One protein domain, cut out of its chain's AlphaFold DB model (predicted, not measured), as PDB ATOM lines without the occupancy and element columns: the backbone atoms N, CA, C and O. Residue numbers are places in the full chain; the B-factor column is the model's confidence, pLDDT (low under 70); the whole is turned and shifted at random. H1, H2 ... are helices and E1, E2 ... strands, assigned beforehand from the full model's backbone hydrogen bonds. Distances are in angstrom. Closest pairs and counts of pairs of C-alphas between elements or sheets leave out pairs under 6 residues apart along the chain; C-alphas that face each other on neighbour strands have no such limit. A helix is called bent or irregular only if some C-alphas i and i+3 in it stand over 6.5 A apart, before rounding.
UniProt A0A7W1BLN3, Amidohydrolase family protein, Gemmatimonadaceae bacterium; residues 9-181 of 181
ATOM      1  N   VAL A   9      27.975  11.364 -49.625       78.06
ATOM      2  CA  VAL A   9      26.822  12.260 -49.780       78.06
ATOM      3  C   VAL A   9      25.727  11.592 -50.603       78.06
ATOM      4  O   VAL A   9      24.563  11.627 -50.207       78.06
ATOM      5  N   GLU A  10      26.095  10.940 -51.706       76.00
ATOM      6  CA  GLU A  10      25.118  10.305 -52.590       76.00
ATOM      7  C   GLU A  10      24.451   9.105 -51.914       76.00
ATOM      8  O   GLU A  10      23.235   8.974 -51.942       76.00
ATOM      9  N   ALA A  11      25.213   8.299 -51.169       80.56
ATOM     10  CA  ALA A  11      24.638   7.226 -50.361       80.56
ATOM     11  C   ALA A  11      23.658   7.756 -49.297       80.56
ATOM     12  O   ALA A  11      22.710   7.068 -48.926       80.56
ATOM     13  N   ARG A  12      23.866   8.984 -48.804       80.38
ATOM     14  CA  ARG A  12      22.954   9.617 -47.846       80.38
ATOM     15  C   ARG A  12      21.717  10.217 -48.473       80.38
ATOM     16  O   ARG A  12      20.704  10.267 -47.785       80.38
ATOM     17  N   ARG A  13      21.782  10.652 -49.732       83.31
ATOM     18  CA  ARG A  13      20.604  11.081 -50.498       83.31
ATOM     19  C   ARG A  13      19.561   9.962 -50.566       83.31
ATOM     20  O   ARG A  13      18.373  10.243 -50.475       83.31
ATOM     21  N   GLU A  14      20.021   8.714 -50.624       86.38
ATOM     22  CA  GLU A  14      19.180   7.515 -50.701       86.38
ATOM     23  C   GLU A  14      18.616   7.040 -49.347       86.38
ATOM     24  O   GLU A  14      17.916   6.027 -49.286       86.38
ATOM     25  N   LEU A  15      18.903   7.734 -48.236       87.56
ATOM     26  CA  LEU A  15      18.318   7.372 -46.943       87.56
ATOM     27  C   LEU A  15      16.785   7.539 -46.981       87.56
ATOM     28  O   LEU A  15      16.303   8.558 -47.481       87.56
ATOM     29  N   PRO A  16      15.995   6.607 -46.411       90.19
ATOM     30  CA  PRO A  16      14.533   6.663 -46.481       90.19
ATOM     31  C   PRO A  16      13.934   7.971 -45.956       90.19
ATOM     32  O   PRO A  16      12.937   8.455 -46.487       90.19
ATOM     33  N   GLU A  17      14.540   8.559 -44.923       90.38
ATOM     34  CA  GLU A  17      14.102   9.825 -44.341       90.38
ATOM     35  C   GLU A  17      14.352  11.048 -45.248       90.38
ATOM     36  O   GLU A  17      13.742  12.096 -45.044       90.38
ATOM     37  N   MET A  18      15.166  10.932 -46.302       90.75
ATOM     38  CA  MET A  18      15.427  12.038 -47.235       90.75
ATOM     39  C   MET A  18      14.222  12.419 -48.085       90.75
ATOM     40  O   MET A  18      14.173  13.538 -48.588       90.75
ATOM     41  N   ARG A  19      13.192  11.565 -48.164       91.88
ATOM     42  CA  ARG A  19      11.906  11.928 -48.781       91.88
ATOM     43  C   ARG A  19      11.201  13.106 -48.091       91.88
ATOM     44  O   ARG A  19      10.235  13.628 -48.639       91.88
ATOM     45  N   TYR A  20      11.649  13.488 -46.891       91.75
ATOM     46  CA  TYR A  20      11.151  14.637 -46.131       91.75
ATOM     47  C   TYR A  20      12.059  15.873 -46.240       91.75
ATOM     48  O   TYR A  20      11.906  16.814 -45.463       91.75
ATOM     49  N   VAL A  21      13.016  15.887 -47.172       89.75
ATOM     50  CA  VAL A  21      13.937  17.011 -47.384       89.75
ATOM     51  C   VAL A  21      13.762  17.536 -48.809       89.75
ATOM     52  O   VAL A  21      14.015  16.788 -49.750       89.75
ATOM     53  N   PRO A  22      13.381  18.813 -48.995       89.00
ATOM     54  CA  PRO A  22      13.337  19.419 -50.321       89.00
ATOM     55  C   PRO A  22      14.715  19.406 -51.000       89.00
ATOM     56  O   PRO A  22      15.726  19.725 -50.366       89.00
ATOM     57  N   SER A  23      14.767  19.133 -52.304       85.12
ATOM     58  CA  SER A  23      16.007  19.069 -53.088       85.12
ATOM     59  C   SER A  23      16.822  20.357 -52.991       85.12
ATOM     60  O   SER A  23      18.038  20.305 -52.867       85.12
ATOM     61  N   THR A  24      16.153  21.509 -52.938       83.56
ATOM     62  CA  THR A  24      16.789  22.824 -52.767       83.56
ATOM     63  C   THR A  24      17.461  22.983 -51.403       83.56
ATOM     64  O   THR A  24      18.500  23.630 -51.289       83.56
ATOM     65  N   MET A  25      16.897  22.388 -50.346       85.12
ATOM     66  CA  MET A  25      17.525  22.369 -49.024       85.12
ATOM     67  C   MET A  25      18.763  21.470 -49.035       85.12
ATOM     68  O   MET A  25      19.804  21.863 -48.513       85.12
ATOM     69  N   PHE A  26      18.666  20.302 -49.674       85.44
ATOM     70  CA  PHE A  26      19.802  19.402 -49.855       85.44
ATOM     71  C   PHE A  26      20.932  20.058 -50.660       85.44
ATOM     72  O   PHE A  26      22.090  19.999 -50.262       85.44
ATOM     73  N   GLU A  27      20.603  20.720 -51.769       81.94
ATOM     74  CA  GLU A  27      21.558  21.465 -52.594       81.94
ATOM     75  C   GLU A  27      22.264  22.544 -51.773       81.94
ATOM     76  O   GLU A  27      23.489  22.589 -51.768       81.94
ATOM     77  N   ARG A  28      21.530  23.324 -50.968       82.12
ATOM     78  CA  ARG A  28      22.134  24.305 -50.049       82.12
ATOM     79  C   ARG A  28      23.071  23.675 -49.026       82.12
ATOM     80  O   ARG A  28      24.104  24.261 -48.711       82.12
ATOM     81  N   TRP A  29      22.734  22.502 -48.489       83.00
ATOM     82  CA  TRP A  29      23.646  21.778 -47.599       83.00
ATOM     83  C   TRP A  29      24.952  21.407 -48.296       83.00
ATOM     84  O   TRP A  29      25.996  21.415 -47.647       83.00
ATOM     85  N   MET A  30      24.887  21.115 -49.597       78.06
ATOM     86  CA  MET A  30      26.047  20.775 -50.414       78.06
ATOM     87  C   MET A  30      26.841  21.989 -50.899       78.06
ATOM     88  O   MET A  30      28.063  21.909 -50.999       78.06
ATOM     89  N   GLU A  31      26.177  23.113 -51.170       73.44
ATOM     90  CA  GLU A  31      26.817  24.397 -51.483       73.44
ATOM     91  C   GLU A  31      27.579  24.964 -50.290       73.44
ATOM     92  O   GLU A  31      28.605  25.627 -50.460       73.44
ATOM     93  N   HIS A  32      27.086  24.703 -49.074       67.38
ATOM     94  CA  HIS A  32      27.843  24.945 -47.860       67.38
ATOM     95  C   HIS A  32      29.048  24.001 -47.889       67.38
ATOM     96  O   HIS A  32      28.967  22.848 -47.482       67.38
ATOM     97  N   ASN A  33      30.145  24.480 -48.474       56.12
ATOM     98  CA  ASN A  33      31.363  23.735 -48.757       56.12
ATOM     99  C   ASN A  33      32.070  23.381 -47.441       56.12
ATOM    100  O   ASN A  33      33.056  24.014 -47.064       56.12
ATOM    101  N   TRP A  34      31.512  22.419 -46.700       65.25
ATOM    102  CA  TRP A  34      32.081  21.926 -45.457       65.25
ATOM    103  C   TRP A  34      33.470  21.390 -45.777       65.25
ATOM    104  O   TRP A  34      33.582  20.436 -46.556       65.25
ATOM    105  N   PRO A  35      34.528  21.986 -45.203       69.38
ATOM    106  CA  PRO A  35      35.879  21.523 -45.450       69.38
ATOM    107  C   PRO A  35      35.953  20.018 -45.118       69.38
ATOM    108  O   PRO A  35      35.514  19.623 -44.030       69.38
ATOM    109  N   PRO A  36      36.413  19.140 -46.035       70.56
ATOM    110  CA  PRO A  36      36.412  17.690 -45.808       70.56
ATOM    111  C   PRO A  36      37.151  17.271 -44.529       70.56
ATOM    112  O   PRO A  36      36.827  16.253 -43.914       70.56
ATOM    113  N   ASP A  37      38.114  18.078 -44.089       79.56
ATOM    114  CA  ASP A  37      38.798  17.944 -42.809       79.56
ATOM    115  C   ASP A  37      37.852  18.063 -41.611       79.56
ATOM    116  O   ASP A  37      38.056  17.329 -40.656       79.56
ATOM    117  N   ILE A  38      36.775  18.856 -41.645       78.75
ATOM    118  CA  ILE A  38      35.792  18.909 -40.545       78.75
ATOM    119  C   ILE A  38      35.100  17.559 -40.357       78.75
ATOM    120  O   ILE A  38      34.965  17.093 -39.225       78.75
ATOM    121  N   VAL A  39      34.722  16.888 -41.447       77.88
ATOM    122  CA  VAL A  39      34.119  15.547 -41.393       77.88
ATOM    123  C   VAL A  39      35.134  14.533 -40.857       77.88
ATOM    124  O   VAL A  39      34.815  13.716 -39.987       77.88
ATOM    125  N   LEU A  40      36.379  14.593 -41.339       82.69
ATOM    126  CA  LEU A  40      37.458  13.714 -40.883       82.69
ATOM    127  C   LEU A  40      37.799  13.946 -39.407       82.69
ATOM    128  O   LEU A  40      37.938  12.982 -38.655       82.69
ATOM    129  N   ILE A  41      37.873  15.204 -38.967       86.56
ATOM    130  CA  ILE A  41      38.073  15.601 -37.572       86.56
ATOM    131  C   ILE A  41      36.913  15.077 -36.737       86.56
ATOM    132  O   ILE A  41      37.151  14.418 -35.724       86.56
ATOM    133  N   ALA A  42      35.666  15.300 -37.162       84.44
ATOM    134  CA  ALA A  42      34.482  14.821 -36.464       84.44
ATOM    135  C   ALA A  42      34.535  13.301 -36.268       84.44
ATOM    136  O   ALA A  42      34.329  12.838 -35.146       84.44
ATOM    137  N   ARG A  43      34.894  12.525 -37.298       86.00
ATOM    138  CA  ARG A  43      35.072  11.064 -37.197       86.00
ATOM    139  C   ARG A  43      36.213  10.680 -36.271       86.00
ATOM    140  O   ARG A  43      36.033   9.879 -35.360       86.00
ATOM    141  N   ARG A  44      37.387  11.283 -36.464       90.38
ATOM    142  CA  ARG A  44      38.599  10.970 -35.699       90.38
ATOM    143  C   ARG A  44      38.435  11.248 -34.207       90.38
ATOM    144  O   ARG A  44      39.035  10.549 -33.389       90.38
ATOM    145  N   THR A  45      37.642  12.263 -33.869       92.12
ATOM    146  CA  THR A  45      37.377  12.711 -32.496       92.12
ATOM    147  C   THR A  45      36.125  12.088 -31.881       92.12
ATOM    148  O   THR A  45      35.932  12.221 -30.674       92.12
ATOM    149  N   GLN A  46      35.300  11.366 -32.651       91.69
ATOM    150  CA  GLN A  46      34.078  10.730 -32.144       91.69
ATOM    151  C   GLN A  46      34.347   9.822 -30.928       91.69
ATOM    152  O   GLN A  46      33.682  10.028 -29.912       91.69
ATOM    153  N   PRO A  47      35.382   8.953 -30.912       94.38
ATOM    154  CA  PRO A  47      35.673   8.135 -29.732       94.38
ATOM    155  C   PRO A  47      36.086   8.956 -28.503       94.38
ATOM    156  O   PRO A  47      35.872   8.541 -27.367       94.38
ATOM    157  N   ALA A  48      36.701  10.128 -28.699       96.12
ATOM    158  CA  ALA A  48      37.018  11.031 -27.595       96.12
ATOM    159  C   ALA A  48      35.746  11.678 -27.028       96.12
ATOM    160  O   ALA A  48      35.590  11.702 -25.813       96.12
ATOM    161  N   ARG A  49      34.812  12.115 -27.886       95.00
ATOM    162  CA  ARG A  49      33.508  12.638 -27.447       95.00
ATOM    163  C   ARG A  49      32.704  11.593 -26.673       95.00
ATOM    164  O   ARG A  49      32.215  11.904 -25.594       95.00
ATOM    165  N   MET A  50      32.654  10.349 -27.155       96.12
ATOM    166  CA  MET A  50      31.956   9.266 -26.448       96.12
ATOM    167  C   MET A  50      32.559   8.995 -25.064       96.12
ATOM    168  O   MET A  50      31.823   8.836 -24.095       96.12
ATOM    169  N   ARG A  51      33.893   9.041 -24.929       97.56
ATOM    170  CA  ARG A  51      34.554   8.936 -23.616       97.56
ATOM    171  C   ARG A  51      34.211  10.091 -22.675       97.56
ATOM    172  O   ARG A  51      34.100   9.858 -21.479       97.56
ATOM    173  N   VAL A  52      34.038  11.310 -23.190       98.06
ATOM    174  CA  VAL A  52      33.598  12.454 -22.373       98.06
ATOM    175  C   VAL A  52      32.171  12.241 -21.876       98.06
ATOM    176  O   VAL A  52      31.931  12.387 -20.683       98.06
ATOM    177  N   VAL A  53      31.248  11.831 -22.754       97.94
ATOM    178  CA  VAL A  53      29.863  11.500 -22.366       97.94
ATOM    179  C   VAL A  53      29.855  10.430 -21.276       97.94
ATOM    180  O   VAL A  53      29.201  10.609 -20.250       97.94
ATOM    181  N   LYS A  54      30.648   9.365 -21.444       98.25
ATOM    182  CA  LYS A  54      30.769   8.305 -20.443       98.25
ATOM    183  C   LYS A  54      31.335   8.800 -19.115       98.25
ATOM    184  O   LYS A  54      30.777   8.496 -18.072       98.25
ATOM    185  N   ALA A  55      32.403   9.592 -19.143       98.50
ATOM    186  CA  ALA A  55      33.010  10.128 -17.927       98.50
ATOM    187  C   ALA A  55      32.048  11.044 -17.150       98.50
ATOM    188  O   ALA A  55      32.030  11.009 -15.923       98.50
ATOM    189  N   LEU A  56      31.235  11.842 -17.852       98.38
ATOM    190  CA  LEU A  56      30.189  12.659 -17.235       98.38
ATOM    191  C   LEU A  56      29.098  11.784 -16.606       98.38
ATOM    192  O   LEU A  56      28.714  12.018 -15.462       98.38
ATOM    193  N   HIS A  57      28.647  10.757 -17.330       98.06
ATOM    194  CA  HIS A  57      27.694   9.767 -16.823       98.06
ATOM    195  C   HIS A  57      28.213   9.064 -15.559       98.06
ATOM    196  O   HIS A  57      27.523   9.061 -14.544       98.06
ATOM    197  N   ASP A  58      29.448   8.556 -15.585       98.06
ATOM    198  CA  ASP A  58      30.093   7.875 -14.452       98.06
ATOM    199  C   ASP A  58      30.287   8.795 -13.239       98.06
ATOM    200  O   ASP A  58      30.275   8.337 -12.097       98.06
ATOM    201  N   ALA A  59      30.433  10.102 -13.471       98.44
ATOM    202  CA  ALA A  59      30.503  11.116 -12.424       98.44
ATOM    203  C   ALA A  59      29.124  11.537 -11.875       98.44
ATOM    204  O   ALA A  59      29.055  12.411 -11.011       98.44
ATOM    205  N   GLY A  60      28.026  10.949 -12.365       96.75
ATOM    206  CA  GLY A  60      26.665  11.270 -11.931       96.75
ATOM    207  C   GLY A  60      26.112  12.578 -12.504       96.75
ATOM    208  O   GLY A  60      25.142  13.117 -11.970       96.75
ATOM    209  N   VAL A  61      26.709  13.114 -13.573       97.38
ATOM    210  CA  VAL A  61      26.187  14.307 -14.254       97.38
ATOM    211  C   VAL A  61      24.900  13.947 -14.994       97.38
ATOM    212  O   VAL A  61      24.850  12.973 -15.746       97.38
ATOM    213  N   GLY A  62      23.858  14.760 -14.812       94.25
ATOM    214  CA  GLY A  62      22.595  14.605 -15.528       94.25
ATOM    215  C   GLY A  62      22.777  14.801 -17.033       94.25
ATOM    216  O   GLY A  62      23.102  15.899 -17.484       94.25
ATOM    217  N   LEU A  63      22.558  13.736 -17.807       97.88
ATOM    218  CA  LEU A  63      22.593  13.767 -19.268       97.88
ATOM    219  C   LEU A  63      21.179  13.863 -19.849       97.88
ATOM    220  O   LEU A  63      20.238  13.241 -19.342       97.88
ATOM    221  N   LEU A  64      21.065  14.633 -20.932       97.94
ATOM    222  CA  LEU A  64      19.831  14.896 -21.671       97.94
ATOM    223  C   LEU A  64      19.969  14.452 -23.129       97.94
ATOM    224  O   LEU A  64      21.073  14.412 -23.670       97.94
ATOM    225  N   LEU A  65      18.837  14.158 -23.766       97.00
ATOM    226  CA  LEU A  65      18.762  13.810 -25.183       97.00
ATOM    227  C   LEU A  65      18.491  15.060 -26.036       97.00
ATOM    228  O   LEU A  65      17.467  15.719 -25.859       97.00
ATOM    229  N   GLY A  66      19.364  15.359 -26.997       95.00
ATOM    230  CA  GLY A  66      19.201  16.486 -27.919       95.00
ATOM    231  C   GLY A  66      19.907  16.228 -29.245       95.00
ATOM    232  O   GLY A  66      20.959  15.605 -29.267       95.00
ATOM    233  N   THR A  67      19.315  16.672 -30.356       93.50
ATOM    234  CA  THR A  67      19.746  16.248 -31.703       93.50
ATOM    235  C   THR A  67      20.264  17.367 -32.593       93.50
ATOM    236  O   THR A  67      20.957  17.079 -33.560       93.50
ATOM    237  N   ASP A  68      19.948  18.626 -32.280       91.56
ATOM    238  CA  ASP A  68      20.292  19.802 -33.092       91.56
ATOM    239  C   ASP A  68      19.824  19.696 -34.570       91.56
ATOM    240  O   ASP A  68      20.639  19.720 -35.506       91.56
ATOM    241  N   PRO A  69      18.505  19.496 -34.802       84.06
ATOM    242  CA  PRO A  69      17.942  19.351 -36.143       84.06
ATOM    243  C   PRO A  69      18.030  20.662 -36.938       84.06
ATOM    244  O   PRO A  69      18.138  21.735 -36.356       84.06
ATOM    245  N   ALA A  70      17.935  20.562 -38.269       78.19
ATOM    246  CA  ALA A  70      18.241  21.608 -39.269       78.19
ATOM    247  C   ALA A  70      19.724  21.733 -39.661       78.19
ATOM    248  O   ALA A  70      20.044  22.387 -40.656       78.19
ATOM    249  N   ASN A  71      20.618  21.028 -38.969       83.75
ATOM    250  CA  ASN A  71      21.941  20.725 -39.502       83.75
ATOM    251  C   ASN A  71      21.853  19.713 -40.660       83.75
ATOM    252  O   ASN A  71      20.950  18.868 -40.662       83.75
ATOM    253  N   PRO A  72      22.814  19.722 -41.606       83.31
ATOM    254  CA  PRO A  72      22.851  18.748 -42.692       83.31
ATOM    255  C   PRO A  72      22.732  17.308 -42.184       83.31
ATOM    256  O   PRO A  72      23.458  16.912 -41.272       83.31
ATOM    257  N   PHE A  73      21.817  16.539 -42.780       84.44
ATOM    258  CA  PHE A  73      21.531  15.134 -42.444       84.44
ATOM    259  C   PHE A  73      20.990  14.865 -41.025       84.44
ATOM    260  O   PHE A  73      20.834  13.702 -40.641       84.44
ATOM    261  N   ILE A  74      20.636  15.906 -40.263       88.94
ATOM    262  CA  ILE A  74      19.965  15.787 -38.964       88.94
ATOM    263  C   ILE A  74      18.489  16.170 -39.116       88.94
ATOM    264  O   ILE A  74      18.110  17.341 -39.046       88.94
ATOM    265  N   LEU A  75      17.651  15.155 -39.333       90.50
ATOM    266  CA  LEU A  75      16.220  15.322 -39.591       90.50
ATOM    267  C   LEU A  75      15.392  15.213 -38.304       90.50
ATOM    268  O   LEU A  75      15.640  14.346 -37.459       90.50
ATOM    269  N   TRP A  76      14.370  16.069 -38.187       90.56
ATOM    270  CA  TRP A  76      13.423  16.070 -37.068       90.56
ATOM    271  C   TRP A  76      12.767  14.698 -36.872       90.56
ATOM    272  O   TRP A  76      12.395  14.026 -37.831       90.56
ATOM    273  N   GLY A  77      12.633  14.274 -35.613       91.94
ATOM    274  CA  GLY A  77      12.113  12.953 -35.246       91.94
ATOM    275  C   GLY A  77      13.134  11.829 -35.452       91.94
ATOM    276  O   GLY A  77      13.539  11.186 -34.487       91.94
ATOM    277  N   PHE A  78      13.612  11.629 -36.682       92.62
ATOM    278  CA  PHE A  78      14.529  10.533 -37.034       92.62
ATOM    279  C   PHE A  78      15.866  10.605 -36.288       92.62
ATOM    280  O   PHE A  78      16.376   9.585 -35.819       92.62
ATOM    281  N   ALA A  79      16.425  11.809 -36.133       94.31
ATOM    282  CA  ALA A  79      17.686  12.007 -35.424       94.31
ATOM    283  C   ALA A  79      17.609  11.602 -33.943       94.31
ATOM    284  O   ALA A  79      18.614  11.175 -33.383       94.31
ATOM    285  N   THR A  80      16.429  11.655 -33.318       96.06
ATOM    286  CA  THR A  80      16.244  11.280 -31.906       96.06
ATOM    287  C   THR A  80      16.565   9.807 -31.676       96.06
ATOM    288  O   THR A  80      17.215   9.454 -30.695       96.06
ATOM    289  N   HIS A  81      16.184   8.939 -32.615       95.94
ATOM    290  CA  HIS A  81      16.521   7.517 -32.553       95.94
ATOM    291  C   HIS A  81      18.023   7.267 -32.731       95.94
ATOM    292  O   HIS A  81      18.583   6.389 -32.074       95.94
ATOM    293  N   LYS A  82      18.684   8.055 -33.592       94.44
ATOM    294  CA  LYS A  82      20.138   7.981 -33.793       94.44
ATOM    295  C   LYS A  82      20.881   8.417 -32.530       94.44
ATOM    296  O   LYS A  82      21.814   7.734 -32.123       94.44
ATOM    297  N   GLU A  83      20.436   9.487 -31.880       96.56
ATOM    298  CA  GLU A  83      21.048   9.990 -30.646       96.56
ATOM    299  C   GLU A  83      20.885   9.009 -29.476       96.56
ATOM    300  O   GLU A  83      21.843   8.748 -28.753       96.56
ATOM    301  N   LEU A  84      19.721   8.360 -29.342       97.81
ATOM    302  CA  LEU A  84      19.530   7.278 -28.365       97.81
ATOM    303  C   LEU A  84      20.554   6.148 -28.553       97.81
ATOM    304  O   LEU A  84      21.148   5.677 -27.583       97.81
ATOM    305  N   ALA A  85      20.794   5.738 -29.802       97.19
ATOM    306  CA  ALA A  85      21.814   4.741 -30.110       97.19
ATOM    307  C   ALA A  85      23.233   5.245 -29.793       97.19
ATOM    308  O   ALA A  85      24.066   4.459 -29.344       97.19
ATOM    309  N   GLN A  86      23.515   6.541 -29.974       96.81
ATOM    310  CA  GLN A  86      24.807   7.134 -29.615       96.81
ATOM    311  C   GLN A  86      25.040   7.173 -28.104       96.81
ATOM    312  O   GLN A  86      26.144   6.852 -27.669       96.81
ATOM    313  N   LEU A  87      24.018   7.481 -27.300       98.12
ATOM    314  CA  LEU A  87      24.105   7.412 -25.838       98.12
ATOM    315  C   LEU A  87      24.421   5.989 -25.362       98.12
ATOM    316  O   LEU A  87      25.318   5.794 -24.542       98.12
ATOM    317  N   VAL A  88      23.750   4.980 -25.924       98.25
ATOM    318  CA  VAL A  88      24.062   3.575 -25.612       98.25
ATOM    319  C   VAL A  88      25.469   3.199 -26.079       98.25
ATOM    320  O   VAL A  88      26.222   2.581 -25.330       98.25
ATOM    321  N   ALA A  89      25.881   3.631 -27.274       97.38
ATOM    322  CA  ALA A  89      27.238   3.411 -27.776       97.38
ATOM    323  C   ALA A  89      28.317   4.114 -26.930       97.38
ATOM    324  O   ALA A  89      29.458   3.653 -26.884       97.38
ATOM    325  N   ALA A  90      27.969   5.206 -26.243       97.69
ATOM    326  CA  ALA A  90      28.832   5.872 -25.273       97.69
ATOM    327  C   ALA A  90      28.933   5.112 -23.937       97.69
ATOM    328  O   ALA A  90      29.803   5.426 -23.133       97.69
ATOM    329  N   GLY A  91      28.103   4.092 -23.699       97.38
ATOM    330  CA  GLY A  91      28.164   3.241 -22.507       97.38
ATOM    331  C   GLY A  91      27.080   3.511 -21.464       97.38
ATOM    332  O   GLY A  91      27.233   3.070 -20.323       97.38
ATOM    333  N   LEU A  92      26.009   4.222 -21.830       98.38
ATOM    334  CA  LEU A  92      24.777   4.260 -21.042       98.38
ATOM    335  C   LEU A  92      23.968   2.982 -21.294       98.38
ATOM    336  O   LEU A  92      23.992   2.411 -22.386       98.38
ATOM    337  N   SER A  93      23.197   2.542 -20.305       98.44
ATOM    338  CA  SER A  93      22.192   1.502 -20.526       98.44
ATOM    339  C   SER A  93      21.043   2.018 -21.411       98.44
ATOM    340  O   SER A  93      20.773   3.225 -21.441       98.44
ATOM    341  N   PRO A  94      20.290   1.130 -22.090       98.50
ATOM    342  CA  PRO A  94      19.102   1.541 -22.838       98.50
ATOM    343  C   PRO A  94      18.068   2.291 -21.984       98.50
ATOM    344  O   PRO A  94      17.441   3.233 -22.466       98.50
ATOM    345  N   TYR A  95      17.929   1.928 -20.702       98.12
ATOM    346  CA  TYR A  95      17.075   2.650 -19.756       98.12
ATOM    347  C   TYR A  95      17.533   4.101 -19.573       98.12
ATOM    348  O   TYR A  95      16.728   5.020 -19.699       98.12
ATOM    349  N   GLU A  96      18.822   4.316 -19.306       98.38
ATOM    350  CA  GLU A  96      19.379   5.654 -19.073       98.38
ATOM    351  C   GLU A  96      19.289   6.533 -20.322       98.38
ATOM    352  O   GLU A  96      18.963   7.714 -20.214       98.38
ATOM    353  N   ALA A  97      19.494   5.957 -21.510       98.38
ATOM    354  CA  ALA A  97      19.302   6.665 -22.772       98.38
ATOM    355  C   ALA A  97      17.845   7.136 -22.947       98.38
ATOM    356  O   ALA A  97      17.605   8.292 -23.293       98.38
ATOM    357  N   VAL A  98      16.856   6.281 -22.654       98.12
ATOM    358  CA  VAL A  98      15.430   6.661 -22.699       98.12
ATOM    359  C   VAL A  98      15.090   7.691 -21.614       98.12
ATOM    360  O   VAL A  98      14.358   8.649 -21.880       98.12
ATOM    361  N   ALA A  99      15.640   7.545 -20.407       98.12
ATOM    362  CA  ALA A  99      15.447   8.489 -19.307       98.12
ATOM    363  C   ALA A  99      15.975   9.893 -19.649       98.12
ATOM    364  O   ALA A  99      15.318  10.884 -19.317       98.12
ATOM    365  N   ALA A 100      17.093   9.989 -20.380       98.44
ATOM    366  CA  ALA A 100      17.674  11.252 -20.844       98.44
ATOM    367  C   ALA A 100      16.706  12.085 -21.708       98.44
ATOM    368  O   ALA A 100      16.739  13.313 -21.664       98.44
ATOM    369  N   GLY A 101      15.826  11.427 -22.473       97.00
ATOM    370  CA  GLY A 101      14.799  12.076 -23.296       97.00
ATOM    371  C   GLY A 101      13.417  12.190 -22.647       97.00
ATOM    372  O   GLY A 101      12.503  12.715 -23.276       97.00
ATOM    373  N   THR A 102      13.237  11.685 -21.422       97.94
ATOM    374  CA  THR A 102      11.938  11.647 -20.731       97.94
ATOM    375  C   THR A 102      12.036  12.260 -19.334       97.94
ATOM    376  O   THR A 102      11.942  13.481 -19.199       97.94
ATOM    377  N   ARG A 103      12.265  11.444 -18.298       97.94
ATOM    378  CA  ARG A 103      12.335  11.873 -16.894       97.94
ATOM    379  C   ARG A 103      13.363  12.981 -16.681       97.94
ATOM    380  O   ARG A 103      13.029  13.996 -16.082       97.94
ATOM    381  N   ASN A 104      14.583  12.808 -17.188       98.31
ATOM    382  CA  ASN A 104      15.675  13.752 -16.938       98.31
ATOM    383  C   ASN A 104      15.410  15.105 -17.611       98.31
ATOM    384  O   ASN A 104      15.710  16.149 -17.041       98.31
ATOM    385  N   ALA A 105      14.818  15.094 -18.809       98.00
ATOM    386  CA  ALA A 105      14.438  16.317 -19.507       98.00
ATOM    387  C   ALA A 105      13.330  17.072 -18.757       98.00
ATOM    388  O   ALA A 105      13.415  18.288 -18.604       98.00
ATOM    389  N   ALA A 106      12.321  16.362 -18.243       98.06
ATOM    390  CA  ALA A 106      11.275  16.973 -17.427       98.06
ATOM    391  C   ALA A 106      11.820  17.529 -16.101       98.06
ATOM    392  O   ALA A 106      11.449  18.630 -15.701       98.06
ATOM    393  N   GLU A 107      12.733  16.804 -15.452       98.00
ATOM    394  CA  GLU A 107      13.423  17.248 -14.236       98.00
ATOM    395  C   GLU A 107      14.247  18.516 -14.488       98.00
ATOM    396  O   GLU A 107      14.103  19.493 -13.756       98.00
ATOM    397  N   TYR A 108      15.030  18.554 -15.571       97.81
ATOM    398  CA  TYR A 108      15.807  19.733 -15.965       97.81
ATOM    399  C   TYR A 108      14.931  20.966 -16.227       97.81
ATOM    400  O   TYR A 108      15.306  22.084 -15.881       97.81
ATOM    401  N   LEU A 109      13.748  20.765 -16.814       97.56
ATOM    402  CA  LEU A 109      12.781  21.829 -17.083       97.56
ATOM    403  C   LEU A 109      11.963  22.244 -15.848       97.56
ATOM    404  O   LEU A 109      11.136  23.147 -15.958       97.56
ATOM    405  N   GLY A 110      12.156  21.598 -14.693       97.94
ATOM    406  CA  GLY A 110      11.356  21.852 -13.491       97.94
ATOM    407  C   GLY A 110       9.890  21.428 -13.630       97.94
ATOM    408  O   GLY A 110       9.034  21.963 -12.937       97.94
ATOM    409  N   ALA A 111       9.594  20.484 -14.528       97.81
ATOM    410  CA  ALA A 111       8.241  20.073 -14.903       97.81
ATOM    411  C   ALA A 111       7.980  18.575 -14.657       97.81
ATOM    412  O   ALA A 111       7.074  17.984 -15.251       97.81
ATOM    413  N   LEU A 112       8.776  17.939 -13.790       97.75
ATOM    414  CA  LEU A 112       8.652  16.511 -13.489       97.75
ATOM    415  C   LEU A 112       7.307  16.157 -12.836       97.75
ATOM    416  O   LEU A 112       6.827  15.038 -13.007       97.75
ATOM    417  N   ASP A 113       6.670  17.100 -12.141       97.75
ATOM    418  CA  ASP A 113       5.321  16.929 -11.587       97.75
ATOM    419  C   ASP A 113       4.230  16.940 -12.674       97.75
ATOM    420  O   ASP A 113       3.117  16.472 -12.441       97.75
ATOM    421  N   GLU A 114       4.544  17.414 -13.884       97.81
ATOM    422  CA  GLU A 114       3.603  17.519 -15.001       97.81
ATOM    423  C   GLU A 114       3.784  16.420 -16.055       97.81
ATOM    424  O   GLU A 114       2.795  15.919 -16.596       97.81
ATOM    425  N   PHE A 115       5.026  16.061 -16.401       97.44
ATOM    426  CA  PHE A 115       5.333  15.069 -17.439       97.44
ATOM    427  C   PHE A 115       6.703  14.400 -17.235       97.44
ATOM    428  O   PHE A 115       7.432  14.698 -16.295       97.44
ATOM    429  N   GLY A 116       7.059  13.472 -18.130       96.81
ATOM    430  CA  GLY A 116       8.373  12.812 -18.165       96.81
ATOM    431  C   GLY A 116       8.404  11.421 -17.530       96.81
ATOM    432  O   GLY A 116       9.324  10.655 -17.798       96.81
ATOM    433  N   THR A 117       7.381  11.059 -16.757       98.06
ATOM    434  CA  THR A 117       7.172   9.711 -16.209       98.06
ATOM    435  C   THR A 117       5.709   9.288 -16.345       98.06
ATOM    436  O   THR A 117       4.825  10.116 -16.572       98.06
ATOM    437  N   VAL A 118       5.448   7.984 -16.219       97.62
ATOM    438  CA  VAL A 118       4.095   7.415 -16.292       97.62
ATOM    439  C   VAL A 118       3.525   7.289 -14.884       97.62
ATOM    440  O   VAL A 118       3.773   6.306 -14.192       97.62
ATOM    441  N   GLU A 119       2.768   8.297 -14.460       97.75
ATOM    442  CA  GLU A 119       2.157   8.371 -13.130       97.75
ATOM    443  C   GLU A 119       0.753   8.986 -13.220       97.75
ATOM    444  O   GLU A 119       0.488   9.849 -14.061       97.75
ATOM    445  N   ALA A 120      -0.162   8.544 -12.354       97.25
ATOM    446  CA  ALA A 120      -1.506   9.109 -12.298       97.25
ATOM    447  C   ALA A 120      -1.453  10.600 -11.922       97.25
ATOM    448  O   ALA A 120      -0.714  10.995 -11.026       97.25
ATOM    449  N   GLY A 121      -2.250  11.420 -12.609       97.06
ATOM    450  CA  GLY A 121      -2.271  12.875 -12.429       97.06
ATOM    451  C   GLY A 121      -1.325  13.648 -13.355       97.06
ATOM    452  O   GLY A 121      -1.556  14.836 -13.568       97.06
ATOM    453  N   LYS A 122      -0.332  12.990 -13.972       98.31
ATOM    454  CA  LYS A 122       0.544  13.613 -14.977       98.31
ATOM    455  C   LYS A 122      -0.107  13.647 -16.357       98.31
ATOM    456  O   LYS A 122      -1.073  12.934 -16.645       98.31
ATOM    457  N   ARG A 123       0.436  14.486 -17.241       98.00
ATOM    458  CA  ARG A 123      -0.022  14.623 -18.623       98.00
ATOM    459  C   ARG A 123       0.153  13.300 -19.369       98.00
ATOM    460  O   ARG A 123       1.226  12.705 -19.357       98.00
ATOM    461  N   ALA A 124      -0.902  12.861 -20.052       98.19
ATOM    462  CA  ALA A 124      -0.908  11.617 -20.818       98.19
ATOM    463  C   ALA A 124      -0.166  11.768 -22.161       98.19
ATOM    464  O   ALA A 124      -0.786  11.753 -23.226       98.19
ATOM    465  N   ASP A 125       1.156  11.925 -22.084       98.25
ATOM    466  CA  ASP A 125       2.091  11.905 -23.209       98.25
ATOM    467  C   ASP A 125       2.866  10.581 -23.177       98.25
ATOM    468  O   ASP A 125       3.774  10.399 -22.367       98.25
ATOM    469  N   LEU A 126       2.475   9.626 -24.024       98.06
ATOM    470  CA  LEU A 126       2.989   8.253 -24.003       98.06
ATOM    471  C   LEU A 126       3.353   7.795 -25.413       98.06
ATOM    472  O   LEU A 126       2.697   8.161 -26.385       98.06
ATOM    473  N   ILE A 127       4.343   6.914 -25.516       97.50
ATOM    474  CA  ILE A 127       4.659   6.193 -26.751       97.50
ATOM    475  C   ILE A 127       4.512   4.706 -26.451       97.50
ATOM    476  O   ILE A 127       5.151   4.194 -25.533       97.50
ATOM    477  N   LEU A 128       3.674   4.018 -27.222       98.19
ATOM    478  CA  LEU A 128       3.564   2.566 -27.161       98.19
ATOM    479  C   LEU A 128       4.459   1.954 -28.237       98.19
ATOM    480  O   LEU A 128       4.396   2.358 -29.401       98.19
ATOM    481  N   VAL A 129       5.261   0.967 -27.850       98.25
ATOM    482  CA  VAL A 129       6.185   0.259 -28.741       98.25
ATOM    483  C   VAL A 129       5.932  -1.247 -28.708       98.25
ATOM    484  O   VAL A 129       5.618  -1.804 -27.661       98.25
ATOM    485  N   ASP A 130       6.102  -1.908 -29.852       98.19
ATOM    486  CA  ASP A 130       5.833  -3.343 -30.045       98.19
ATOM    487  C   ASP A 130       6.976  -4.254 -29.569       98.19
ATOM    488  O   ASP A 130       6.919  -5.475 -29.713       98.19
ATOM    489  N   ALA A 131       8.061  -3.678 -29.054       98.19
ATOM    490  CA  ALA A 131       9.192  -4.422 -28.522       98.19
ATOM    491  C   ALA A 131       9.856  -3.660 -27.374       98.19
ATOM    492  O   ALA A 131       9.831  -2.433 -27.331       98.19
ATOM    493  N   ASN A 132      10.473  -4.398 -26.451       98.00
ATOM    494  CA  ASN A 132      11.064  -3.828 -25.245       98.00
ATOM    495  C   ASN A 132      12.342  -3.014 -25.561       98.00
ATOM    496  O   ASN A 132      13.351  -3.615 -25.950       98.00
ATOM    497  N   PRO A 133      12.355  -1.683 -25.343       97.75
ATOM    498  CA  PRO A 133      13.528  -0.842 -25.586       97.75
ATOM    499  C   PRO A 133      14.663  -1.065 -24.586       97.75
ATOM    500  O   PRO A 133      15.783  -0.638 -24.838       97.75
ATOM    501  N   LEU A 134      14.410  -1.760 -23.473       97.62
ATOM    502  CA  LEU A 134      15.442  -2.071 -22.485       97.62
ATOM    503  C   LEU A 134      16.366  -3.213 -22.925       97.62
ATOM    504  O   LEU A 134      17.491  -3.299 -22.442       97.62
ATOM    505  N   ASN A 135      15.903  -4.064 -23.847       98.06
ATOM    506  CA  ASN A 135      16.720  -5.124 -24.439       98.06
ATOM    507  C   ASN A 135      17.588  -4.589 -25.586       98.06
ATOM    508  O   ASN A 135      18.732  -4.998 -25.743       98.06
ATOM    509  N   ASP A 136      17.023  -3.686 -26.387       97.88
ATOM    510  CA  ASP A 136      17.700  -2.980 -27.473       97.88
ATOM    511  C   ASP A 136      17.014  -1.627 -27.662       97.88
ATOM    512  O   ASP A 136      15.815  -1.568 -27.952       97.88
ATOM    513  N   VAL A 137      17.774  -0.540 -27.520       98.06
ATOM    514  CA  VAL A 137      17.247   0.821 -27.640       98.06
ATOM    515  C   VAL A 137      16.642   1.081 -29.022       98.06
ATOM    516  O   VAL A 137      15.711   1.874 -29.136       98.06
ATOM    517  N   ALA A 138      17.073   0.373 -30.074       97.25
ATOM    518  CA  ALA A 138      16.501   0.498 -31.414       97.25
ATOM    519  C   ALA A 138      14.998   0.160 -31.457       97.25
ATOM    520  O   ALA A 138      14.270   0.677 -32.311       97.25
ATOM    521  N   ASN A 139      14.499  -0.629 -30.497       98.06
ATOM    522  CA  ASN A 139      13.080  -0.960 -30.390       98.06
ATOM    523  C   ASN A 139      12.182   0.263 -30.151       98.06
ATOM    524  O   ASN A 139      10.990   0.173 -30.441       98.06
ATOM    525  N   VAL A 140      12.718   1.426 -29.739       96.88
ATOM    526  CA  VAL A 140      11.920   2.665 -29.661       96.88
ATOM    527  C   VAL A 140      11.325   3.097 -31.011       96.88
ATOM    528  O   VAL A 140      10.381   3.877 -31.040       96.88
ATOM    529  N   GLN A 141      11.846   2.592 -32.136       95.50
ATOM    530  CA  GLN A 141      11.338   2.875 -33.487       95.50
ATOM    531  C   GLN A 141      10.099   2.041 -33.854       95.50
ATOM    532  O   GLN A 141       9.361   2.370 -34.793       95.50
ATOM    533  N   ARG A 142       9.837   0.958 -33.111       96.94
ATOM    534  CA  ARG A 142       8.719   0.031 -33.337       96.94
ATOM    535  C   ARG A 142       7.439   0.571 -32.703       96.94
ATOM    536  O   ARG A 142       6.831  -0.076 -31.863       96.94
ATOM    537  N   ILE A 143       7.089   1.802 -33.063       97.38
ATOM    538  CA  ILE A 143       5.980   2.562 -32.482       97.38
ATOM    539  C   ILE A 143       4.650   2.000 -32.987       97.38
ATOM    540  O   ILE A 143       4.386   2.065 -34.191       97.38
ATOM    541  N   ALA A 144       3.817   1.540 -32.055       98.19
ATOM    542  CA  ALA A 144       2.429   1.134 -32.277       98.19
ATOM    543  C   ALA A 144       1.483   2.347 -32.314       98.19
ATOM    544  O   ALA A 144       0.491   2.379 -33.049       98.19
ATOM    545  N   GLY A 145       1.814   3.381 -31.541       98.31
ATOM    546  CA  GLY A 145       1.143   4.672 -31.574       98.31
ATOM    547  C   GLY A 145       1.614   5.602 -30.465       98.31
ATOM    548  O   GLY A 145       2.444   5.244 -29.623       98.31
ATOM    549  N   VAL A 146       1.087   6.819 -30.496       98.44
ATOM    550  CA  VAL A 146       1.455   7.910 -29.594       98.44
ATOM    551  C   VAL A 146       0.197   8.426 -28.915       98.44
ATOM    552  O   VAL A 146      -0.771   8.791 -29.575       98.44
ATOM    553  N   MET A 147       0.208   8.483 -27.589       98.50
ATOM    554  CA  MET A 147      -0.756   9.255 -26.820       98.50
ATOM    555  C   MET A 147      -0.206  10.671 -26.673       98.50
ATOM    556  O   MET A 147       0.865  10.851 -26.103       98.50
ATOM    557  N   LEU A 148      -0.924  11.671 -27.177       97.94
ATOM    558  CA  LEU A 148      -0.558  13.077 -27.028       97.94
ATOM    559  C   LEU A 148      -1.649  13.793 -26.241       97.94
ATOM    560  O   LEU A 148      -2.754  13.979 -26.753       97.94
ATOM    561  N   ARG A 149      -1.344  14.200 -25.004       97.19
ATOM    562  CA  ARG A 149      -2.295  14.844 -24.085       97.19
ATOM    563  C   ARG A 149      -3.628  14.090 -23.974       97.19
ATOM    564  O   ARG A 149      -4.696  14.695 -24.008       97.19
ATOM    565  N   GLY A 150      -3.566  12.762 -23.892       97.69
ATOM    566  CA  GLY A 150      -4.748  11.897 -23.782       97.69
ATOM    567  C   GLY A 150      -5.466  11.592 -25.103       97.69
ATOM    568  O   GLY A 150      -6.458  10.866 -25.096       97.69
ATOM    569  N   ARG A 151      -4.970  12.088 -26.245       98.25
ATOM    570  CA  ARG A 151      -5.455  11.698 -27.576       98.25
ATOM    571  C   ARG A 151      -4.565  10.617 -28.177       98.25
ATOM    572  O   ARG A 151      -3.383  10.858 -28.417       98.25
ATOM    573  N   TRP A 152      -5.149   9.460 -28.475       98.44
ATOM    574  CA  TRP A 152      -4.450   8.375 -29.157       98.44
ATOM    575  C   TRP A 152      -4.270   8.673 -30.649       98.44
ATOM    576  O   TRP A 152      -5.224   9.041 -31.332       98.44
ATOM    577  N   LEU A 153      -3.046   8.491 -31.136       98.44
ATOM    578  CA  LEU A 153      -2.646   8.591 -32.535       98.44
ATOM    579  C   LEU A 153      -2.066   7.238 -32.947       98.44
ATOM    580  O   LEU A 153      -0.960   6.878 -32.532       98.44
ATOM    581  N   ALA A 154      -2.812   6.467 -33.739       98.31
ATOM    582  CA  ALA A 154      -2.356   5.151 -34.166       98.31
ATOM    583  C   ALA A 154      -1.196   5.273 -35.165       98.31
ATOM    584  O   ALA A 154      -1.123   6.234 -35.935       98.31
ATOM    585  N   ARG A 155      -0.315   4.263 -35.223       97.44
ATOM    586  CA  ARG A 155       0.797   4.232 -36.189       97.44
ATOM    587  C   ARG A 155       0.339   4.451 -37.632       97.44
ATOM    588  O   ARG A 155       1.016   5.156 -38.371       97.44
ATOM    589  N   ALA A 156      -0.799   3.880 -38.020       97.94
ATOM    590  CA  ALA A 156      -1.352   4.056 -39.361       97.94
ATOM    591  C   ALA A 156      -1.732   5.517 -39.652       97.94
ATOM    592  O   ALA A 156      -1.506   5.993 -40.760       97.94
ATOM    593  N   ASP A 157      -2.268   6.237 -38.664       97.81
ATOM    594  CA  ASP A 157      -2.635   7.646 -38.815       97.81
ATOM    595  C   ASP A 157      -1.376   8.510 -38.932       97.81
ATOM    596  O   ASP A 157      -1.247   9.286 -39.871       97.81
ATOM    597  N   LEU A 158      -0.401   8.292 -38.041       96.25
ATOM    598  CA  LEU A 158       0.900   8.969 -38.075       96.25
ATOM    599  C   LEU A 158       1.633   8.737 -39.403       96.25
ATOM    600  O   LEU A 158       2.249   9.653 -39.940       96.25
ATOM    601  N   GLN A 159       1.556   7.519 -39.948       96.00
ATOM    602  CA  GLN A 159       2.164   7.193 -41.233       96.00
ATOM    603  C   GLN A 159       1.494   7.953 -42.384       96.00
ATOM    604  O   GLN A 159       2.203   8.483 -43.233       96.00
ATOM    605  N   ARG A 160       0.159   8.076 -42.384       97.69
ATOM    606  CA  ARG A 160      -0.555   8.881 -43.390       97.69
ATOM    607  C   ARG A 160      -0.165  10.356 -43.336       97.69
ATOM    608  O   ARG A 160       0.012  10.957 -44.388       97.69
ATOM    609  N   GLU A 161       0.002  10.920 -42.141       95.81
ATOM    610  CA  GLU A 161       0.478  12.303 -41.982       95.81
ATOM    611  C   GLU A 161       1.900  12.476 -42.539       95.81
ATOM    612  O   GLU A 161       2.164  13.414 -43.287       95.81
ATOM    613  N   LEU A 162       2.813  11.543 -42.242       95.06
ATOM    614  CA  LEU A 162       4.163  11.562 -42.817       95.06
ATOM    615  C   LEU A 162       4.128  11.463 -44.347       95.06
ATOM    616  O   LEU A 162       4.806  12.228 -45.030       95.06
ATOM    617  N   ASP A 163       3.323  10.557 -44.901       96.31
ATOM    618  CA  ASP A 163       3.188  10.427 -46.350       96.31
ATOM    619  C   ASP A 163       2.635  11.714 -46.984       96.31
ATOM    620  O   ASP A 163       3.183  12.174 -47.985       96.31
ATOM    621  N   ALA A 164       1.649  12.363 -46.356       96.06
ATOM    622  CA  ALA A 164       1.123  13.649 -46.809       96.06
ATOM    623  C   ALA A 164       2.190  14.762 -46.811       96.06
ATOM    624  O   ALA A 164       2.265  15.528 -47.774       96.06
ATOM    625  N   VAL A 165       3.051  14.818 -45.788       94.44
ATOM    626  CA  VAL A 165       4.192  15.752 -45.735       94.44
ATOM    627  C   VAL A 165       5.172  15.488 -46.878       94.44
ATOM    628  O   VAL A 165       5.588  16.417 -47.569       94.44
ATOM    629  N   ALA A 166       5.526  14.224 -47.121       93.81
ATOM    630  CA  ALA A 166       6.410  13.872 -48.230       93.81
ATOM    631  C   ALA A 166       5.800  14.251 -49.590       93.81
ATOM    632  O   ALA A 166       6.516  14.657 -50.503       93.81
ATOM    633  N   ASP A 167       4.486  14.101 -49.754       95.06
ATOM    634  CA  ASP A 167       3.769  14.486 -50.972       95.06
ATOM    635  C   ASP A 167       3.755  16.003 -51.166       95.06
ATOM    636  O   ASP A 167       3.954  16.494 -52.278       95.06
ATOM    637  N   GLU A 168       3.555  16.756 -50.086       93.88
ATOM    638  CA  GLU A 168       3.608  18.212 -50.102       93.88
ATOM    639  C   GLU A 168       4.996  18.731 -50.497       93.88
ATOM    640  O   GLU A 168       5.093  19.600 -51.363       93.88
ATOM    641  N   ILE A 169       6.065  18.151 -49.948       91.94
ATOM    642  CA  ILE A 169       7.444  18.501 -50.311       91.94
ATOM    643  C   ILE A 169       7.687  18.293 -51.808       91.94
ATOM    644  O   ILE A 169       8.200  19.195 -52.470       91.94
ATOM    645  N   ARG A 170       7.252  17.157 -52.370       89.69
ATOM    646  CA  ARG A 170       7.383  16.900 -53.815       89.69
ATOM    647  C   ARG A 170       6.634  17.938 -54.653       89.69
ATOM    648  O   ARG A 170       7.194  18.453 -55.616       89.69
ATOM    649  N   ARG A 171       5.411  18.314 -54.256       90.50
ATOM    650  CA  ARG A 171       4.647  19.377 -54.939       90.50
ATOM    651  C   ARG A 171       5.353  20.733 -54.881       90.50
ATOM    652  O   ARG A 171       5.386  21.440 -55.885       90.50
ATOM    653  N   TYR A 172       5.927  21.103 -53.733       87.31
ATOM    654  CA  TYR A 172       6.695  22.347 -53.619       87.31
ATOM    655  C   TYR A 172       7.925  22.348 -54.522       87.31
ATOM    656  O   TYR A 172       8.216  23.366 -55.145       87.31
ATOM    657  N   GLU A 173       8.635  21.225 -54.625       86.25
ATOM    658  CA  GLU A 173       9.774  21.117 -55.535       86.25
ATOM    659  C   GLU A 173       9.370  21.313 -56.995       86.25
ATOM    660  O   GLU A 173      10.035  22.057 -57.714       86.25
ATOM    661  N   GLU A 174       8.291  20.665 -57.435       86.69
ATOM    662  CA  GLU A 174       7.759  20.823 -58.791       86.69
ATOM    663  C   GLU A 174       7.370  22.279 -59.067       86.69
ATOM    664  O   GLU A 174       7.733  22.835 -60.107       86.69
ATOM    665  N   TYR A 175       6.701  22.923 -58.106       86.44
ATOM    666  CA  TYR A 175       6.335  24.332 -58.191       86.44
ATOM    667  C   TYR A 175       7.565  25.244 -58.312       86.44
ATOM    668  O   TYR A 175       7.636  26.055 -59.234       86.44
ATOM    669  N   ILE A 176       8.562  25.098 -57.432       82.25
ATOM    670  CA  ILE A 176       9.780  25.924 -57.459       82.25
ATOM    671  C   ILE A 176      10.536  25.719 -58.779       82.25
ATOM    672  O   ILE A 176      10.912  26.696 -59.425       82.25
ATOM    673  N   LYS A 177      10.699  24.467 -59.231       81.06
ATOM    674  CA  LYS A 177      11.356  24.143 -60.510       81.06
ATOM    675  C   LYS A 177      10.639  24.771 -61.711       81.06
ATOM    676  O   LYS A 177      11.298  25.136 -62.681       81.06
ATOM    677  N   ALA A 178       9.314  24.914 -61.659       83.75
ATOM    678  CA  ALA A 178       8.539  25.571 -62.710       83.75
ATOM    679  C   ALA A 178       8.688  27.105 -62.720       83.75
ATOM    680  O   ALA A 178       8.552  27.709 -63.780       83.75
ATOM    681  N   GLN A 179       8.951  27.731 -61.566       79.50
ATOM    682  CA  GLN A 179       9.034  29.194 -61.416       79.50
ATOM    683  C   GLN A 179      10.449  29.763 -61.597       79.50
ATOM    684  O   GLN A 179      10.593  30.934 -61.930       79.50
ATOM    685  N   VAL A 180      11.495  28.964 -61.368       73.00
ATOM    686  CA  VAL A 180      12.911  29.387 -61.463       73.00
ATOM    687  C   VAL A 180      13.500  29.082 -62.858       73.00
ATOM    688  O   VAL A 180      14.710  28.970 -63.028       73.00
ATOM    689  N   LYS A 181      12.635  28.920 -63.865       51.03
ATOM    690  CA  LYS A 181      13.015  28.611 -65.246       51.03
ATOM    691  C   LYS A 181      13.167  29.864 -66.101       51.03
ATOM    692  O   LYS A 181      12.318  30.770 -65.961       51.03
TER     693      LYS A 181
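Overview. This is residues 9 to 181 of the 181 residues of the protein "Amidohydrolase family protein" of Gemmatimonadaceae bacterium (UniProt A0A7W1BLN3). A small three-stranded sheet sits at one corner of a loose frame with few contacts; the long helix H9 runs off from it along one side, and the bent helix H4 makes the opposite side. H1, H2 and H3 lie at one end between H4 and H9, while H5, H6 and H8 cluster toward the sheet and residues 59 to 77 fold back from H4 to H5. The printed part has 173 residues and is mostly helix, with named elements in the order H1 to H7, E1, H8, E2, E3, H9. The sheet, E1 E2 E3, is antiparallel. The whole is only just loose, close to compact, with a radius of gyration of the C-alphas of 19.0 A and spans of 57, 43 and 29 A.

Arrangement. Start at inner strand E2, residues 143 to 148. Edge strand E1, residues 126 to 129, is antiparallel to it, with N 126 and O 147 at 2.9 A, within hydrogen-bond range. Edge strand E3, residues 151 to 154, forms a hairpin with E2, with N 153 and O 146 at 2.8 A. H9, residues 155 to 179, only grazes the sheet with residues 155 to 158. H8, residues 137 to 141, only just on the sheet with 5 pairs of C-alphas within 10 A, only grazes it. H5, residues 78 to 89, touches H8, closest at C-alphas 85 and 137, 6.5 A. With residues 84 to 88 alone H5 touches H6, residues 94 to 100, closest at C-alphas 84 and 97, 5.6 A. H7, residues 103 to 108, is close to H6 but not clearly touching, C-alphas 99 and 105 being closest at 7.9 A. Farther along, H9 touches H2, residues 16 to 20, with residues 165 to 169 alone, closest at C-alphas 20 and 166, 5.2 A. H1, residues 9 to 13, is close to H2 but not clearly touching, C-alphas 12 and 18 being closest at 7.9 A. H3, residues 23 to 31, is close to H9 but not clearly touching, C-alphas 23 and 173 being closest at 7.0 A. H4, residues 36 to 58, was assigned as one helix by its hydrogen bonds but is bent, with C-alphas 44 and 47 at 7.2 A; its arms H4a, residues 36 to 44, and H4b, residues 47 to 58, stand at a steep tilt of 43 degrees. H4b is close to H5 but not clearly touching, C-alphas 50 and 89 being closest at 7.6 A. Every O i to N i+4 pair is within hydrogen-bond range in H1, H3, H4a, H4b, H6, H7 and H9, against 7 of 8 in H5 and 0 of 1 in H2 and H8, where 1 of 2 and 2 of 2 O i to N i+3 pairs are.

Along the chain. Find C-alpha 143 at (5.980, 2.562, -32.482), where E2 begins its 13.5 A. From C-alpha 155 at (0.797, 4.232, -36.189), H9 runs 36.4 A to C-alpha 179 at (9.034, 29.194, -61.416). H5 measures 17.3 A and H4b 16.3 A.

Size, cuts and confidence. Look for the farthest C-alphas at Ala 59 and Lys 181, 58.3 A apart. The printed part has no cut; the links H4 to H5 and H7 to E1 are long. Residues 33 to 45, of which 36 to 45 belong to H4, stand free. Mean pLDDT of the printed part is 92.2; residues 32 to 35 and 181 are under 70.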